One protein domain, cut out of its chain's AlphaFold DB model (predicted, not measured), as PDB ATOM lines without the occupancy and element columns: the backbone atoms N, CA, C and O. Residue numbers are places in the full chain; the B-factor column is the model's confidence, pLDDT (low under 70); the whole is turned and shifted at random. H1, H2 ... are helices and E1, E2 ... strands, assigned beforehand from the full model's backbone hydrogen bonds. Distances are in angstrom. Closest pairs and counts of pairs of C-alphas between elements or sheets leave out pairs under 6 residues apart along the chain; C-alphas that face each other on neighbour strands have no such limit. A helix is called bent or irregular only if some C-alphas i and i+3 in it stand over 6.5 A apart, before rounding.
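AT A GLANCE: This is residues 102 to 218 of the 218 residues of an uncharacterized protein of Rhizobium sp. rho-1.1 (UniProt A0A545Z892). A strongly twisted wall of four antiparallel strands, E1 to E4, has one long, kinked helix, H1, over one face, while a short helix, H2, only grazes the sheet near the first residue of E1. A long stretch with no named element, residues 174 to 202, leads from H2 back to the edge strand E3. The printed part has 117 residues, with two named helices and four named strands in the order H1, E1, E2, H2, E3, E4; the sheet order is E1, E2, E4, E3. The class is mixed, helices and strands, with 58 residues, under half, in named elements. The whole is compact, with a radius of gyration of the C-alphas of 14.0 A and spans of 42 by 31 by 26 A.

HOW THE PARTS SIT: The sheet's edge strands are E1, residues 129 to 137, and E3, residues 203 to 206. Its inner strands are E2, residues 146 to 153, and E4, residues 211 to 217. E1 and E2 form a hairpin, antiparallel at 161 degrees, with N 132 and O 150 within hydrogen-bond range at 2.8 A. E2 and E4 are antiparallel at 152 degrees, with N 151 and O 212 at 2.7 A. E3 and E4 form the other hairpin, at 167 degrees, with N 213 and O 205 at 2.8 A. H1, residues 102 to 124, is on the sheet at a height of 8.9 A, two layers with the helix on one face. It lies over E1 and E2, and only just over E4, on which 3 of its C-alphas fall. On the local plane it stands at 32 degrees to E1, only just slantwise to the strands. The closest C-alphas of H1 and E1 are those of Val 117 and Ile 130, 7.5 A apart. H2, residues 167 to 173, only grazes the sheet, with its residues 169 to 173; the C-alphas of Lys 172 and Leu 129 are its closest to E1, at 7.6 A. H1 and H2 are apart. E2, H2 and E3 make a split strand-helix-strand unit, two strands running the same way with E4 between them, and its crossover is right-handed. Every O i to N i+4 pair is within hydrogen-bond range in H2, and 17 of 19 are in H1.

IN THESE COORDINATES: H1 begins at C-alpha 102 (38.756, 38.413, -29.921) and is 28.3 A long. It has a kink of 62 degrees near residue 109 and is irregular, with C-alphas 108 and 111 7.5 A apart. E1 measures 24.4 A, E2 21.3 A and E4 19.9 A; E3 and H2 are shorter. E4 ends at C-alpha 217 (31.624, 47.871, -43.109).

THE WHOLE: The C-alphas farthest apart, those of Ala 122 and Phe 141, are 43.5 A apart. The printed part has no cut. The links E2 to H2 and H2 to E3 are long, with 13 and 29 residues. Mean pLDDT of the printed part is 75.9, and it is under 70 in residues 138 to 145, 177 to 201 and 217 to 218.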
ATOM      1  N   ASP A 102      40.092  38.027 -30.358       84.44
ATOM      2  CA  ASP A 102      38.756  38.413 -29.921       84.44
ATOM      3  C   ASP A 102      38.177  37.369 -28.973       84.44
ATOM      4  O   ASP A 102      37.621  37.717 -27.932       84.44
ATOM      5  N   TRP A 103      38.394  36.085 -29.250       86.06
ATOM      6  CA  TRP A 103      38.028  34.994 -28.362       86.06
ATOM      7  C   TRP A 103      38.730  35.127 -27.015       86.06
ATOM      8  O   TRP A 103      38.090  35.002 -25.969       86.06
ATOM      9  N   PHE A 104      40.037  35.412 -27.014       83.44
ATOM     10  CA  PHE A 104      40.787  35.565 -25.769       83.44
ATOM     11  C   PHE A 104      40.307  36.778 -24.965       83.44
ATOM     12  O   PHE A 104      40.012  36.639 -23.776       83.44
ATOM     13  N   ARG A 105      40.161  37.940 -25.614       83.38
ATOM     14  CA  ARG A 105      39.627  39.164 -24.997       83.38
ATOM     15  C   ARG A 105      38.238  38.926 -24.411       83.38
ATOM     16  O   ARG A 105      38.008  39.213 -23.239       83.38
ATOM     17  N   PHE A 106      37.354  38.287 -25.177       88.50
ATOM     18  CA  PHE A 106      36.017  37.921 -24.723       88.50
ATOM     19  C   PHE A 106      36.064  37.008 -23.503       88.50
ATOM     20  O   PHE A 106      35.359  37.254 -22.534       88.50
ATOM     21  N   LYS A 107      36.913  35.973 -23.494       89.44
ATOM     22  CA  LYS A 107      37.031  35.076 -22.334       89.44
ATOM     23  C   LYS A 107      37.485  35.791 -21.068       89.44
ATOM     24  O   LYS A 107      36.994  35.440 -19.997       89.44
ATOM     25  N   VAL A 108      38.400  36.750 -21.186       85.69
ATOM     26  CA  VAL A 108      38.896  37.533 -20.047       85.69
ATOM     27  C   VAL A 108      37.814  38.471 -19.512       85.69
ATOM     28  O   VAL A 108      37.633  38.569 -18.302       85.69
ATOM     29  N   GLU A 109      37.061  39.117 -20.396       84.44
ATOM     30  CA  GLU A 109      36.128  40.186 -20.025       84.44
ATOM     31  C   GLU A 109      34.674  39.737 -19.884       84.44
ATOM     32  O   GLU A 109      33.833  40.503 -19.417       84.44
ATOM     33  N   LYS A 110      34.367  38.477 -20.216       89.31
ATOM     34  CA  LYS A 110      33.011  37.911 -20.182       89.31
ATOM     35  C   LYS A 110      32.260  38.205 -18.886       89.31
ATOM     36  O   LYS A 110      31.051  38.405 -18.916       89.31
ATOM     37  N   HIS A 111      32.958  38.192 -17.752       88.31
ATOM     38  CA  HIS A 111      32.344  38.473 -16.459       88.31
ATOM     39  C   HIS A 111      31.736  39.882 -16.388       88.31
ATOM     40  O   HIS A 111      30.621  40.017 -15.893       88.31
ATOM     41  N   ASN A 112      32.416  40.889 -16.942       86.62
ATOM     42  CA  ASN A 112      31.937  42.271 -16.950       86.62
ATOM     43  C   ASN A 112      30.683  42.402 -17.823       86.62
ATOM     44  O   ASN A 112      29.686  42.966 -17.390       86.62
ATOM     45  N   PHE A 113      30.684  41.781 -19.008       88.50
ATOM     46  CA  PHE A 113      29.509  41.799 -19.887       88.50
ATOM     47  C   PHE A 113      28.306  41.076 -19.276       88.50
ATOM     48  O   PHE A 113      27.168  41.486 -19.473       88.50
ATOM     49  N   LEU A 114      28.532  39.992 -18.527       91.25
ATOM     50  CA  LEU A 114      27.450  39.316 -17.811       91.25
ATOM     51  C   LEU A 114      26.862  40.193 -16.700       91.25
ATOM     52  O   LEU A 114      25.649  40.182 -16.518       91.25
ATOM     53  N   GLN A 115      27.690  40.976 -16.007       89.06
ATOM     54  CA  GLN A 115      27.200  41.942 -15.026       89.06
ATOM     55  C   GLN A 115      26.312  43.008 -15.691       89.06
ATOM     56  O   GLN A 115      25.215  43.277 -15.205       89.06
ATOM     57  N   ASP A 116      26.723  43.547 -16.843       85.25
ATOM     58  CA  ASP A 116      25.911  44.504 -17.611       85.25
ATOM     59  C   ASP A 116      24.557  43.908 -18.039       85.25
ATOM     60  O   ASP A 116      23.527  44.589 -18.023       85.25
ATOM     61  N   VAL A 117      24.542  42.622 -18.406       88.62
ATOM     62  CA  VAL A 117      23.314  41.887 -18.746       88.62
ATOM     63  C   VAL A 117      22.386  41.777 -17.536       88.62
ATOM     64  O   VAL A 117      21.193  42.046 -17.670       88.62
ATOM     65  N   GLU A 118      22.912  41.424 -16.361       89.06
ATOM     66  CA  GLU A 118      22.132  41.337 -15.118       89.06
ATOM     67  C   GLU A 118      21.536  42.699 -14.724       89.06
ATOM     68  O   GLU A 118      20.355  42.793 -14.377       89.06
ATOM     69  N   GLU A 119      22.319  43.774 -14.836       85.81
ATOM     70  CA  GLU A 119      21.863  45.137 -14.549       85.81
ATOM     71  C   GLU A 119      20.784  45.605 -15.538       85.81
ATOM     72  O   GLU A 119      19.774  46.197 -15.142       85.81
ATOM     73  N   SER A 120      20.955  45.303 -16.827       82.88
ATOM     74  CA  SER A 120      19.975  45.627 -17.868       82.88
ATOM     75  C   SER A 120      18.665  44.856 -17.684       82.88
ATOM     76  O   SER A 120      17.586  45.451 -17.750       82.88
ATOM     77  N   ALA A 121      18.743  43.561 -17.357       86.62
ATOM     78  CA  ALA A 121      17.579  42.739 -17.030       86.62
ATOM     79  C   ALA A 121      16.799  43.307 -15.835       86.62
ATOM     80  O   ALA A 121      15.568  43.339 -15.854       86.62
ATOM     81  N   ALA A 122      17.497  43.810 -14.811       85.38
ATOM     82  CA  ALA A 122      16.865  44.417 -13.643       85.38
ATOM     83  C   ALA A 122      16.146  45.744 -13.961       85.38
ATOM     84  O   ALA A 122      15.133  46.058 -13.332       85.38
ATOM     85  N   LEU A 123      16.650  46.525 -14.923       81.88
ATOM     86  CA  LEU A 123      16.099  47.835 -15.291       81.88
ATOM     87  C   LEU A 123      14.970  47.756 -16.325       81.88
ATOM     88  O   LEU A 123      13.959  48.445 -16.183       81.88
ATOM     89  N   ALA A 124      15.153  46.959 -17.379       79.56
ATOM     90  CA  ALA A 124      14.267  46.921 -18.543       79.56
ATOM     91  C   ALA A 124      13.478  45.607 -18.676       79.56
ATOM     92  O   ALA A 124      12.550  45.535 -19.486       79.56
ATOM     93  N   GLY A 125      13.805  44.590 -17.872       82.38
ATOM     94  CA  GLY A 125      13.235  43.249 -17.975       82.38
ATOM     95  C   GLY A 125      13.830  42.424 -19.120       82.38
ATOM     96  O   GLY A 125      14.710  42.867 -19.856       82.38
ATOM     97  N   HIS A 126      13.316  41.205 -19.271       83.50
ATOM     98  CA  HIS A 126      13.671  40.288 -20.356       83.50
ATOM     99  C   HIS A 126      12.724  40.452 -21.564       83.50
ATOM    100  O   HIS A 126      11.553  40.800 -21.372       83.50
ATOM    101  N   PRO A 127      13.164  40.144 -22.800       80.88
ATOM    102  CA  PRO A 127      14.504  39.684 -23.167       80.88
ATOM    103  C   PRO A 127      15.509  40.831 -23.345       80.88
ATOM    104  O   PRO A 127      15.171  41.900 -23.871       80.88
ATOM    105  N   VAL A 128      16.754  40.572 -22.950       84.38
ATOM    106  CA  VAL A 128      17.871  41.515 -23.001       84.38
ATOM    107  C   VAL A 128      18.569  41.458 -24.361       84.38
ATOM    108  O   VAL A 128      18.959  40.396 -24.844       84.38
ATOM    109  N   LEU A 129      18.750  42.637 -24.958       87.88
ATOM    110  CA  LEU A 129      19.587  42.863 -26.135       87.88
ATOM    111  C   LEU A 129      20.514  44.041 -25.831       87.88
ATOM    112  O   LEU A 129      20.023  45.134 -25.545       87.88
ATOM    113  N   ILE A 130      21.826  43.814 -25.873       87.25
ATOM    114  CA  ILE A 130      22.851  44.834 -25.592       87.25
ATOM    115  C   ILE A 130      23.947  44.730 -26.646       87.25
ATOM    116  O   ILE A 130      24.339  43.623 -27.010       87.25
ATOM    117  N   HIS A 131      24.458  45.866 -27.115       86.44
ATOM    118  CA  HIS A 131      25.648  45.926 -27.966       86.44
ATOM    119  C   HIS A 131      26.771  46.763 -27.334       86.44
ATOM    120  O   HIS A 131      26.538  47.860 -26.839       86.44
ATOM    121  N   TRP A 132      28.005  46.284 -27.393       86.62
ATOM    122  CA  TRP A 132      29.198  47.012 -26.968       86.62
ATOM    123  C   TRP A 132      30.069  47.287 -28.187       86.62
ATOM    124  O   TRP A 132      30.238  46.410 -29.042       86.62
ATOM    125  N   PHE A 133      30.644  48.486 -28.259       82.31
ATOM    126  CA  PHE A 133      31.721  48.738 -29.207       82.31
ATOM    127  C   PHE A 133      32.891  47.804 -28.890       82.31
ATOM    128  O   PHE A 133      33.345  47.748 -27.751       82.31
ATOM    129  N   TRP A 134      33.352  47.039 -29.876       84.19
ATOM    130  CA  TRP A 134      34.417  46.063 -29.667       84.19
ATOM    131  C   TRP A 134      35.760  46.581 -30.169       84.19
ATOM    132  O   TRP A 134      36.751  46.574 -29.435       84.19
ATOM    133  N   ALA A 135      35.793  47.015 -31.426       77.31
ATOM    134  CA  ALA A 135      36.967  47.569 -32.085       77.31
ATOM    135  C   ALA A 135      36.548  48.309 -33.359       77.31
ATOM    136  O   ALA A 135      35.471  48.062 -33.904       77.31
ATOM    137  N   SER A 136      37.442  49.146 -33.874       74.06
ATOM    138  CA  SER A 136      37.377  49.673 -35.232       74.06
ATOM    139  C   SER A 136      38.744  49.519 -35.896       74.06
ATOM    140  O   SER A 136      39.778  49.585 -35.232       74.06
ATOM    141  N   GLU A 137      38.760  49.263 -37.199       70.19
ATOM    142  CA  GLU A 137      39.963  49.255 -38.026       70.19
ATOM    143  C   GLU A 137      39.692  50.030 -39.310       70.19
ATOM    144  O   GLU A 137      38.696  49.799 -39.992       70.19
ATOM    145  N   GLY A 138      40.620  50.908 -39.688       58.22
ATOM    146  CA  GLY A 138      40.454  51.781 -40.852       58.22
ATOM    147  C   GLY A 138      39.925  53.170 -40.479       58.22
ATOM    148  O   GLY A 138      39.729  53.480 -39.311       58.22
ATOM    149  N   GLY A 139      39.777  54.050 -41.476       49.91
ATOM    150  CA  GLY A 139      39.331  55.444 -41.284       49.91
ATOM    151  C   GLY A 139      40.397  56.528 -41.526       49.91
ATOM    152  O   GLY A 139      40.070  57.709 -41.643       49.91
ATOM    153  N   GLY A 140      41.668  56.154 -41.702       45.50
ATOM    154  CA  GLY A 140      42.727  57.064 -42.151       45.50
ATOM    155  C   GLY A 140      42.760  57.218 -43.678       45.50
ATOM    156  O   GLY A 140      42.860  56.228 -44.393       45.50
ATOM    157  N   PHE A 141      42.718  58.462 -44.179       35.88
ATOM    158  CA  PHE A 141      42.687  58.813 -45.614       35.88
ATOM    159  C   PHE A 141      41.534  58.164 -46.414       35.88
ATOM    160  O   PHE A 141      41.734  57.584 -47.478       35.88
ATOM    161  N   GLY A 142      40.299  58.371 -45.951       43.28
ATOM    162  CA  GLY A 142      39.143  58.504 -46.846       43.28
ATOM    163  C   GLY A 142      38.528  57.236 -47.440       43.28
ATOM    164  O   GLY A 142      37.943  57.352 -48.512       43.28
ATOM    165  N   ASN A 143      38.602  56.066 -46.797       47.44
ATOM    166  CA  ASN A 143      37.705  54.955 -47.144       47.44
ATOM    167  C   ASN A 143      37.520  53.926 -46.018       47.44
ATOM    168  O   ASN A 143      38.446  53.676 -45.251       47.44
ATOM    169  N   PHE A 144      36.301  53.375 -46.012       53.09
ATOM    170  CA  PHE A 144      35.710  52.249 -45.281       53.09
ATOM    171  C   PHE A 144      36.419  51.753 -44.017       53.09
ATOM    172  O   PHE A 144      37.482  51.133 -44.083       53.09
ATOM    173  N   GLY A 145      35.781  51.991 -42.872       63.09
ATOM    174  CA  GLY A 145      36.168  51.393 -41.597       63.09
ATOM    175  C   GLY A 145      35.455  50.059 -41.406       63.09
ATOM    176  O   GLY A 145      34.283  49.918 -41.748       63.09
ATOM    177  N   HIS A 146      36.150  49.066 -40.868       73.56
ATOM    178  CA  HIS A 146      35.493  47.916 -40.272       73.56
ATOM    179  C   HIS A 146      35.209  48.237 -38.810       73.56
ATOM    180  O   HIS A 146      36.131  48.523 -38.054       73.56
ATOM    181  N   GLU A 147      33.945  48.172 -38.409       78.69
ATOM    182  CA  GLU A 147      33.547  48.266 -37.006       78.69
ATOM    183  C   GLU A 147      33.131  46.885 -36.511       78.69
ATOM    184  O   GLU A 147      32.386  46.163 -37.180       78.69
ATOM    185  N   TRP A 148      33.590  46.516 -35.322       84.06
ATOM    186  CA  TRP A 148      33.165  45.308 -34.634       84.06
ATOM    187  C   TRP A 148      32.291  45.679 -33.443       84.06
ATOM    188  O   TRP A 148      32.642  46.535 -32.628       84.06
ATOM    189  N   LEU A 149      31.165  44.985 -33.320       87.56
ATOM    190  CA  LEU A 149      30.224  45.113 -32.218       87.56
ATOM    191  C   LEU A 149      30.074  43.760 -31.534       87.56
ATOM    192  O   LEU A 149      29.732  42.767 -32.180       87.56
ATOM    193  N   LEU A 150      30.294  43.721 -30.223       90.81
ATOM    194  CA  LEU A 150      29.899  42.575 -29.413       90.81
ATOM    195  C   LEU A 150      28.423  42.738 -29.066       90.81
ATOM    196  O   LEU A 150      28.018  43.792 -28.595       90.81
ATOM    197  N   ILE A 151      27.615  41.710 -29.278       91.38
ATOM    198  CA  ILE A 151      26.170  41.747 -29.065       91.38
ATOM    199  C   ILE A 151      25.773  40.584 -28.169       91.38
ATOM    200  O   ILE A 151      26.115  39.435 -28.446       91.38
ATOM    201  N   TYR A 152      25.032  40.878 -27.107       92.69
ATOM    202  CA  TYR A 152      24.327  39.880 -26.318       92.69
ATOM    203  C   TYR A 152      22.876  39.816 -26.779       92.69
ATOM    204  O   TYR A 152      22.166  40.813 -26.677       92.69
ATOM    205  N   ASP A 153      22.446  38.657 -27.268       92.00
ATOM    206  CA  ASP A 153      21.087  38.394 -27.741       92.00
ATOM    207  C   ASP A 153      20.501  37.188 -27.006       92.00
ATOM    208  O   ASP A 153      20.729  36.039 -27.385       92.00
ATOM    209  N   GLU A 154      19.726  37.455 -25.954       93.25
ATOM    210  CA  GLU A 154      19.113  36.415 -25.118       93.25
ATOM    211  C   GLU A 154      18.191  35.466 -25.905       93.25
ATOM    212  O   GLU A 154      17.995  34.317 -25.516       93.25
ATOM    213  N   MET A 155      17.619  35.934 -27.019       93.38
ATOM    214  CA  MET A 155      16.674  35.159 -27.828       93.38
ATOM    215  C   MET A 155      17.350  34.390 -28.971       93.38
ATOM    216  O   MET A 155      16.651  33.721 -29.734       93.38
ATOM    217  N   ASP A 156      18.676  34.504 -29.114       93.06
ATOM    218  CA  ASP A 156      19.477  33.892 -30.180       93.06
ATOM    219  C   ASP A 156      18.914  34.123 -31.595       93.06
ATOM    220  O   ASP A 156      19.048  33.281 -32.487       93.06
ATOM    221  N   GLN A 157      18.289  35.272 -31.848       90.44
ATOM    222  CA  GLN A 157      17.824  35.634 -33.184       90.44
ATOM    223  C   GLN A 157      18.996  35.840 -34.150       90.44
ATOM    224  O   GLN A 157      18.872  35.466 -35.314       90.44
ATOM    225  N   LEU A 158      20.158  36.309 -33.679       88.31
ATOM    226  CA  LEU A 158      21.388  36.412 -34.484       88.31
ATOM    227  C   LEU A 158      21.922  35.067 -34.989       88.31
ATOM    228  O   LEU A 158      22.640  35.038 -35.986       88.31
ATOM    229  N   SER A 159      21.559  33.950 -34.349       89.69
ATOM    230  CA  SER A 159      21.891  32.610 -34.855       89.69
ATOM    231  C   SER A 159      21.050  32.205 -36.073       89.69
ATOM    232  O   SER A 159      21.378  31.247 -36.775       89.69
ATOM    233  N   GLN A 160      19.954  32.926 -36.325       88.38
ATOM    234  CA  GLN A 160      19.008  32.643 -37.392       88.38
ATOM    235  C   GLN A 160      19.247  33.553 -38.607       88.38
ATOM    236  O   GLN A 160      19.785  34.655 -38.468       88.38
ATOM    237  N   PRO A 161      18.802  33.145 -39.810       83.56
ATOM    238  CA  PRO A 161      18.869  33.999 -40.991       83.56
ATOM    239  C   PRO A 161      18.158  35.343 -40.772       83.56
ATOM    240  O   PRO A 161      17.048  35.384 -40.250       83.56
ATOM    241  N   SER A 162      18.721  36.441 -41.278       80.38
ATOM    242  CA  SER A 162      18.196  37.809 -41.071       80.38
ATOM    243  C   SER A 162      16.720  38.015 -41.449       80.38
ATOM    244  O   SER A 162      16.013  38.866 -40.895       80.38
ATOM    245  N   LYS A 163      16.207  37.199 -42.375       82.31
ATOM    246  CA  LYS A 163      14.799  37.201 -42.793       82.31
ATOM    247  C   LYS A 163      13.840  36.698 -41.707       82.31
ATOM    248  O   LYS A 163      12.688  37.127 -41.721       82.31
ATOM    249  N   SER A 164      14.286  35.843 -40.784       86.06
ATOM    250  CA  SER A 164      13.454  35.299 -39.700       86.06
ATOM    251  C   SER A 164      13.463  36.141 -38.425       86.06
ATOM    252  O   SER A 164      12.702  35.842 -37.509       86.06
ATOM    253  N   TRP A 165      14.281  37.194 -38.358       87.44
ATOM    254  CA  TRP A 165      14.296  38.107 -37.217       87.44
ATOM    255  C   TRP A 165      12.951  38.805 -37.037       87.44
ATOM    256  O   TRP A 165      12.322  39.231 -38.012       87.44
ATOM    257  N   SER A 166      12.530  38.964 -35.784       89.19
ATOM    258  CA  SER A 166      11.292  39.664 -35.465       89.19
ATOM    259  C   SER A 166      11.417  41.166 -35.736       89.19
ATOM    260  O   SER A 166      12.493  41.761 -35.630       89.19
ATOM    261  N   ASP A 167      10.298  41.823 -36.040       88.50
ATOM    262  CA  ASP A 167      10.284  43.279 -36.237       88.50
ATOM    263  C   ASP A 167      10.641  44.041 -34.953       88.50
ATOM    264  O   ASP A 167      11.135  45.168 -34.988       88.50
ATOM    265  N   GLU A 168      10.399  43.438 -33.789       86.75
ATOM    266  CA  GLU A 168      10.886  43.975 -32.522       86.75
ATOM    267  C   GLU A 168      12.412  43.923 -32.444       86.75
ATOM    268  O   GLU A 168      13.024  44.944 -32.135       86.75
ATOM    269  N   PHE A 169      13.014  42.780 -32.780       86.06
ATOM    270  CA  PHE A 169      14.461  42.609 -32.785       86.06
ATOM    271  C   PHE A 169      15.127  43.596 -33.740       86.06
ATOM    272  O   PHE A 169      15.978  44.366 -33.309       86.06
ATOM    273  N   ARG A 170      14.662  43.683 -34.994       85.06
ATOM    274  CA  ARG A 170      15.192  44.643 -35.983       85.06
ATOM    275  C   ARG A 170      15.157  46.085 -35.473       85.06
ATOM    276  O   ARG A 170      16.139  46.805 -35.608       85.06
ATOM    277  N   ARG A 171      14.045  46.499 -34.848       83.81
ATOM    278  CA  ARG A 171      13.890  47.857 -34.290       83.81
ATOM    279  C   ARG A 171      14.773  48.123 -33.075       83.81
ATOM    280  O   ARG A 171      15.144  49.274 -32.861       83.81
ATOM    281  N   LYS A 172      15.031  47.116 -32.235       82.50
ATOM    282  CA  LYS A 172      15.942  47.247 -31.088       82.50
ATOM    283  C   LYS A 172      17.396  47.264 -31.557       82.50
ATOM    284  O   LYS A 172      18.160  48.091 -31.087       82.50
ATOM    285  N   MET A 173      17.732  46.428 -32.535       80.75
ATOM    286  CA  MET A 173      19.070  46.306 -33.105       80.75
ATOM    287  C   MET A 173      19.552  47.601 -33.776       80.75
ATOM    288  O   MET A 173      20.718  47.957 -33.661       80.75
ATOM    289  N   SER A 174      18.644  48.340 -34.422       75.69
ATOM    290  CA  SER A 174      18.946  49.620 -35.075       75.69
ATOM    291  C   SER A 174      19.057  50.811 -34.114       75.69
ATOM    292  O   SER A 174      19.339  51.924 -34.554       75.69
ATOM    293  N   LYS A 175      18.734  50.636 -32.829       74.31
ATOM    294  CA  LYS A 175      18.818  51.705 -31.828       74.31
ATOM    295  C   LYS A 175      20.100  51.533 -31.023       74.31
ATOM    296  O   LYS A 175      20.418  50.395 -30.706       74.31
ATOM    297  N   PRO A 176      20.795  52.621 -30.652       70.19
ATOM    298  CA  PRO A 176      21.817  52.540 -29.617       70.19
ATOM    299  C   PRO A 176      21.182  52.061 -28.303       70.19
ATOM    300  O   PRO A 176      19.972  52.234 -28.090       70.19
ATOM    301  N   ASN A 177      21.984  51.450 -27.431       69.56
ATOM    302  CA  ASN A 177      21.527  50.990 -26.126       69.56
ATOM    303  C   ASN A 177      20.843  52.146 -25.389       69.56
ATOM    304  O   ASN A 177      21.288  53.289 -25.408       69.56
ATOM    305  N   ALA A 178      19.724  51.851 -24.731       53.25
ATOM    306  CA  ALA A 178      18.869  52.880 -24.148       53.25
ATOM    307  C   ALA A 178      19.434  53.526 -22.867       53.25
ATOM    308  O   ALA A 178      18.747  54.347 -22.258       53.25
ATOM    309  N   SER A 179      20.627  53.143 -22.404       52.25
ATOM    310  CA  SER A 179      21.086  53.487 -21.056       52.25
ATOM    311  C   SER A 179      21.794  54.835 -20.943       52.25
ATOM    312  O   SER A 179      21.884  55.332 -19.820       52.25
ATOM    313  N   GLY A 180      22.273  55.450 -22.032       45.31
ATOM    314  CA  GLY A 180      23.070  56.683 -21.957       45.31
ATOM    315  C   GLY A 180      24.268  56.555 -21.004       45.31
ATOM    316  O   GLY A 180      24.732  57.553 -20.444       45.31
ATOM    317  N   ARG A 181      24.707  55.320 -20.738       48.03
ATOM    318  CA  ARG A 181      25.742  54.961 -19.774       48.03
ATOM    319  C   ARG A 181      26.832  54.221 -20.527       48.03
ATOM    320  O   ARG A 181      26.575  53.222 -21.185       48.03
ATOM    321  N   LEU A 182      28.064  54.681 -20.327       46.12
ATOM    322  CA  LEU A 182      29.256  53.862 -20.521       46.12
ATOM    323  C   LEU A 182      29.077  52.582 -19.694       46.12
ATOM    324  O   LEU A 182      29.084  52.633 -18.460       46.12
ATOM    325  N   TYR A 183      28.851  51.457 -20.366       46.03
ATOM    326  CA  TYR A 183      28.861  50.138 -19.748       46.03
ATOM    327  C   TYR A 183      30.333  49.772 -19.505       46.03
ATOM    328  O   TYR A 183      31.015  49.200 -20.353       46.03
ATOM    329  N   GLY A 184      30.881  50.248 -18.384       49.12
ATOM    330  CA  GLY A 184      32.297  50.082 -18.059       49.12
ATOM    331  C   GLY A 184      33.252  50.738 -19.070       49.12
ATOM    332  O   GLY A 184      32.994  51.827 -19.578       49.12
ATOM    333  N   THR A 185      34.394  50.085 -19.319       44.09
ATOM    334  CA  THR A 185      35.494  50.530 -20.206       44.09
ATOM    335  C   THR A 185      35.092  50.633 -21.687       44.09
ATOM    336  O   THR A 185      35.900  51.064 -22.504       44.09
ATOM    337  N   TYR A 186      33.858  50.259 -22.035       49.12
ATOM    338  CA  TYR A 186      33.357  50.190 -23.401       49.12
ATOM    339  C   TYR A 186      32.351  51.299 -23.702       49.12
ATOM    340  O   TYR A 186      31.433  51.569 -22.924       49.12
ATOM    341  N   SER A 187      32.515  51.937 -24.862       54.88
ATOM    342  CA  SER A 187      31.511  52.843 -25.411       54.88
ATOM    343  C   SER A 187      30.259  52.072 -25.835       54.88
ATOM    344  O   SER A 187      30.307  50.892 -26.202       54.88
ATOM    345  N   GLU A 188      29.111  52.751 -25.770       59.03
ATOM    346  CA  GLU A 188      27.878  52.245 -26.370       59.03
ATOM    347  C   GLU A 188      28.133  51.962 -27.853       59.03
ATOM    348  O   GLU A 188      28.650  52.817 -28.574       59.03
ATOM    349  N   GLY A 189      27.783  50.757 -28.304       56.38
ATOM    350  CA  GLY A 189      27.832  50.457 -29.727       56.38
ATOM    351  C   GLY A 189      26.874  51.370 -30.494       56.38
ATOM    352  O   GLY A 189      25.764  51.671 -30.048       56.38
ATOM    353  N   THR A 190      27.294  51.813 -31.671       56.38
ATOM    354  CA  THR A 190      26.372  52.355 -32.662       56.38
ATOM    355  C   THR A 190      25.443  51.205 -33.060       56.38
ATOM    356  O   THR A 190      25.906  50.122 -33.405       56.38
ATOM    357  N   GLY A 191      24.124  51.362 -32.907       56.41
ATOM    358  CA  GLY A 191      23.180  50.298 -33.271       56.41
ATOM    359  C   GLY A 191      23.477  49.740 -34.673       56.41
ATOM    360  O   GLY A 191      23.917  50.466 -35.565       56.41
ATOM    361  N   LEU A 192      23.241  48.449 -34.886       64.62
ATOM    362  CA  LEU A 192      23.577  47.782 -36.140       64.62
ATOM    363  C   LEU A 192      22.565  48.177 -37.225       64.62
ATOM    364  O   LEU A 192      21.424  47.700 -37.238       64.62
ATOM    365  N   SER A 193      22.972  49.038 -38.157       59.94
ATOM    366  CA  SER A 193      22.167  49.340 -39.342       59.94
ATOM    367  C   SER A 193      22.286  48.200 -40.348       59.94
ATOM    368  O   SER A 193      23.096  48.241 -41.271       59.94
ATOM    369  N   VAL A 194      21.452  47.174 -40.191       58.44
ATOM    370  CA  VAL A 194      21.294  46.135 -41.213       58.44
ATOM    371  C   VAL A 194      20.479  46.730 -42.356       58.44
ATOM    372  O   VAL A 194      19.247  46.654 -42.366       58.44
ATOM    373  N   ALA A 195      21.164  47.387 -43.297       52.94
ATOM    374  CA  ALA A 195      20.561  47.762 -44.567       52.94
ATOM    375  C   ALA A 195      20.010  46.479 -45.198       52.94
ATOM    376  O   ALA A 195      20.725  45.502 -45.405       52.94
ATOM    377  N   THR A 196      18.694  46.444 -45.387       48.69
ATOM    378  CA  THR A 196      17.974  45.235 -45.803       48.69
ATOM    379  C   THR A 196      18.225  44.892 -47.267       48.69
ATOM    380  O   THR A 196      17.956  43.763 -47.668       48.69
ATOM    381  N   ASP A 197      18.801  45.831 -48.014       44.34
ATOM    382  CA  ASP A 197      19.078  45.718 -49.430       44.34
ATOM    383  C   ASP A 197      20.521  46.168 -49.716       44.34
ATOM    384  O   ASP A 197      20.887  47.318 -49.487       44.34
ATOM    385  N   ASP A 198      21.294  45.225 -50.257       48.12
ATOM    386  CA  ASP A 198      22.490  45.417 -51.083       48.12
ATOM    387  C   ASP A 198      23.827  45.853 -50.408       48.12
ATOM    388  O   ASP A 198      24.077  47.009 -50.085       48.12
ATOM    389  N   TYR A 199      24.749  44.875 -50.346       42.34
ATOM    390  CA  TYR A 199      26.227  44.967 -50.341       42.34
ATOM    391  C   TYR A 199      27.056  45.066 -49.051       42.34
ATOM    392  O   TYR A 199      28.280  44.988 -49.164       42.34
ATOM    393  N   THR A 200      26.496  45.105 -47.844       55.31
ATOM    394  CA  THR A 200      27.316  44.916 -46.631       55.31
ATOM    395  C   THR A 200      27.236  43.481 -46.124       55.31
ATOM    396  O   THR A 200      26.250  43.072 -45.515       55.31
ATOM    397  N   GLU A 201      28.282  42.691 -46.394       63.75
ATOM    398  CA  GLU A 201      28.470  41.364 -45.795       63.75
ATOM    399  C   GLU A 201      28.646  41.516 -44.279       63.75
ATOM    400  O   GLU A 201      29.750  41.683 -43.766       63.75
ATOM    401  N   LEU A 202      27.529  41.497 -43.552       76.50
ATOM    402  CA  LEU A 202      27.519  41.410 -42.102       76.50
ATOM    403  C   LEU A 202      28.046  40.028 -41.706       76.50
ATOM    404  O   LEU A 202      27.340  39.025 -41.834       76.50
ATOM    405  N   HIS A 203      29.281  39.975 -41.217       85.44
ATOM    406  CA  HIS A 203      29.854  38.739 -40.702       85.44
ATOM    407  C   HIS A 203      29.534  38.620 -39.210       85.44
ATOM    408  O   HIS A 203      29.965  39.452 -38.413       85.44
ATOM    409  N   ILE A 204      28.769  37.591 -38.833       88.12
ATOM    410  CA  ILE A 204      28.398  37.322 -37.438       88.12
ATOM    411  C   ILE A 204      29.100  36.047 -36.975       88.12
ATOM    412  O   ILE A 204      28.883  34.971 -37.532       88.12
ATOM    413  N   THR A 205      29.896  36.163 -35.917       90.56
ATOM    414  CA  THR A 205      30.599  35.043 -35.286       90.56
ATOM    415  C   THR A 205      30.021  34.789 -33.897       90.56
ATOM    416  O   THR A 205      29.900  35.712 -33.095       90.56
ATOM    417  N   ASN A 206      29.672  33.542 -33.568       92.50
ATOM    418  CA  ASN A 206      29.254  33.190 -32.206       92.50
ATOM    419  C   ASN A 206      30.490  33.077 -31.292       92.50
ATOM    420  O   ASN A 206      31.372  32.256 -31.539       92.50
ATOM    421  N   MET A 207      30.533  33.880 -30.228       91.94
ATOM    422  CA  MET A 207      31.638  33.924 -29.256       91.94
ATOM    423  C   MET A 207      31.418  32.971 -28.064       91.94
ATOM    424  O   MET A 207      32.337  32.673 -27.291       91.94
ATOM    425  N   GLY A 208      30.196  32.458 -27.915       91.00
ATOM    426  CA  GLY A 208      29.802  31.430 -26.961       91.00
ATOM    427  C   GLY A 208      28.631  31.850 -26.072       91.00
ATOM    428  O   GLY A 208      28.700  32.850 -25.354       91.00
ATOM    429  N   GLY A 209      27.598  31.007 -26.024       92.31
ATOM    430  CA  GLY A 209      26.320  31.341 -25.390       92.31
ATOM    431  C   GLY A 209      25.542  32.319 -26.269       92.31
ATOM    432  O   GLY A 209      25.543  32.165 -27.486       92.31
ATOM    433  N   HIS A 210      24.964  33.343 -25.647       94.88
ATOM    434  CA  HIS A 210      24.177  34.397 -26.298       94.88
ATOM    435  C   HIS A 210      25.022  35.574 -26.817       94.88
ATOM    436  O   HIS A 210      24.490  36.647 -27.079       94.88
ATOM    437  N   PHE A 211      26.347  35.409 -26.915       94.88
ATOM    438  CA  PHE A 211      27.269  36.460 -27.349       94.88
ATOM    439  C   PHE A 211      27.700  36.261 -28.802       94.88
ATOM    440  O   PHE A 211      28.191  35.194 -29.182       94.88
ATOM    441  N   TYR A 212      27.582  37.327 -29.582       93.00
ATOM    442  CA  TYR A 212      27.853  37.367 -31.011       93.00
ATOM    443  C   TYR A 212      28.764  38.550 -31.325       93.00
ATOM    444  O   TYR A 212      28.544  39.646 -30.825       93.00
ATOM    445  N   LEU A 213      29.776  38.345 -32.157       90.81
ATOM    446  CA  LEU A 213      30.610  39.413 -32.691       90.81
ATOM    447  C   LEU A 213      30.145  39.715 -34.114       90.81
ATOM    448  O   LEU A 213      30.205  38.840 -34.977       90.81
ATOM    449  N   ALA A 214      29.661  40.930 -34.345       88.81
ATOM    450  CA  ALA A 214      29.238  41.403 -35.654       88.81
ATOM    451  C   ALA A 214      30.288  42.348 -36.236       88.81
ATOM    452  O   ALA A 214      30.663  43.321 -35.587       88.81
ATOM    453  N   GLN A 215      30.725  42.079 -37.462       86.06
ATOM    454  CA  GLN A 215      31.594  42.963 -38.233       86.06
ATOM    455  C   GLN A 215      30.765  43.732 -39.263       86.06
ATOM    456  O   GLN A 215      30.079  43.130 -40.092       86.06
ATOM    457  N   CYS A 216      30.859  45.058 -39.225       76.38
ATOM    458  CA  CYS A 216      30.219  45.975 -40.158       76.38
ATOM    459  C   CYS A 216      31.263  46.665 -41.021       76.38
ATOM    460  O   CYS A 216      32.328  47.030 -40.535       76.38
ATOM    461  N   LEU A 217      30.939  46.876 -42.293       69.56
ATOM    462  CA  LEU A 217      31.624  47.871 -43.109       69.56
ATOM    463  C   LEU A 217      30.881  49.200 -42.926       69.56
ATOM    464  O   LEU A 217      29.657  49.226 -43.085       69.56
ATOM    465  N   GLN A 218      31.608  50.262 -42.600       61.12
ATOM    466  CA  GLN A 218      31.086  51.618 -42.455       61.12
ATOM    467  C   GLN A 218      31.550  52.502 -43.609       61.12
ATOM    468  O   GLN A 218      32.752  52.429 -43.954       61.12
TER     469      GLN A 218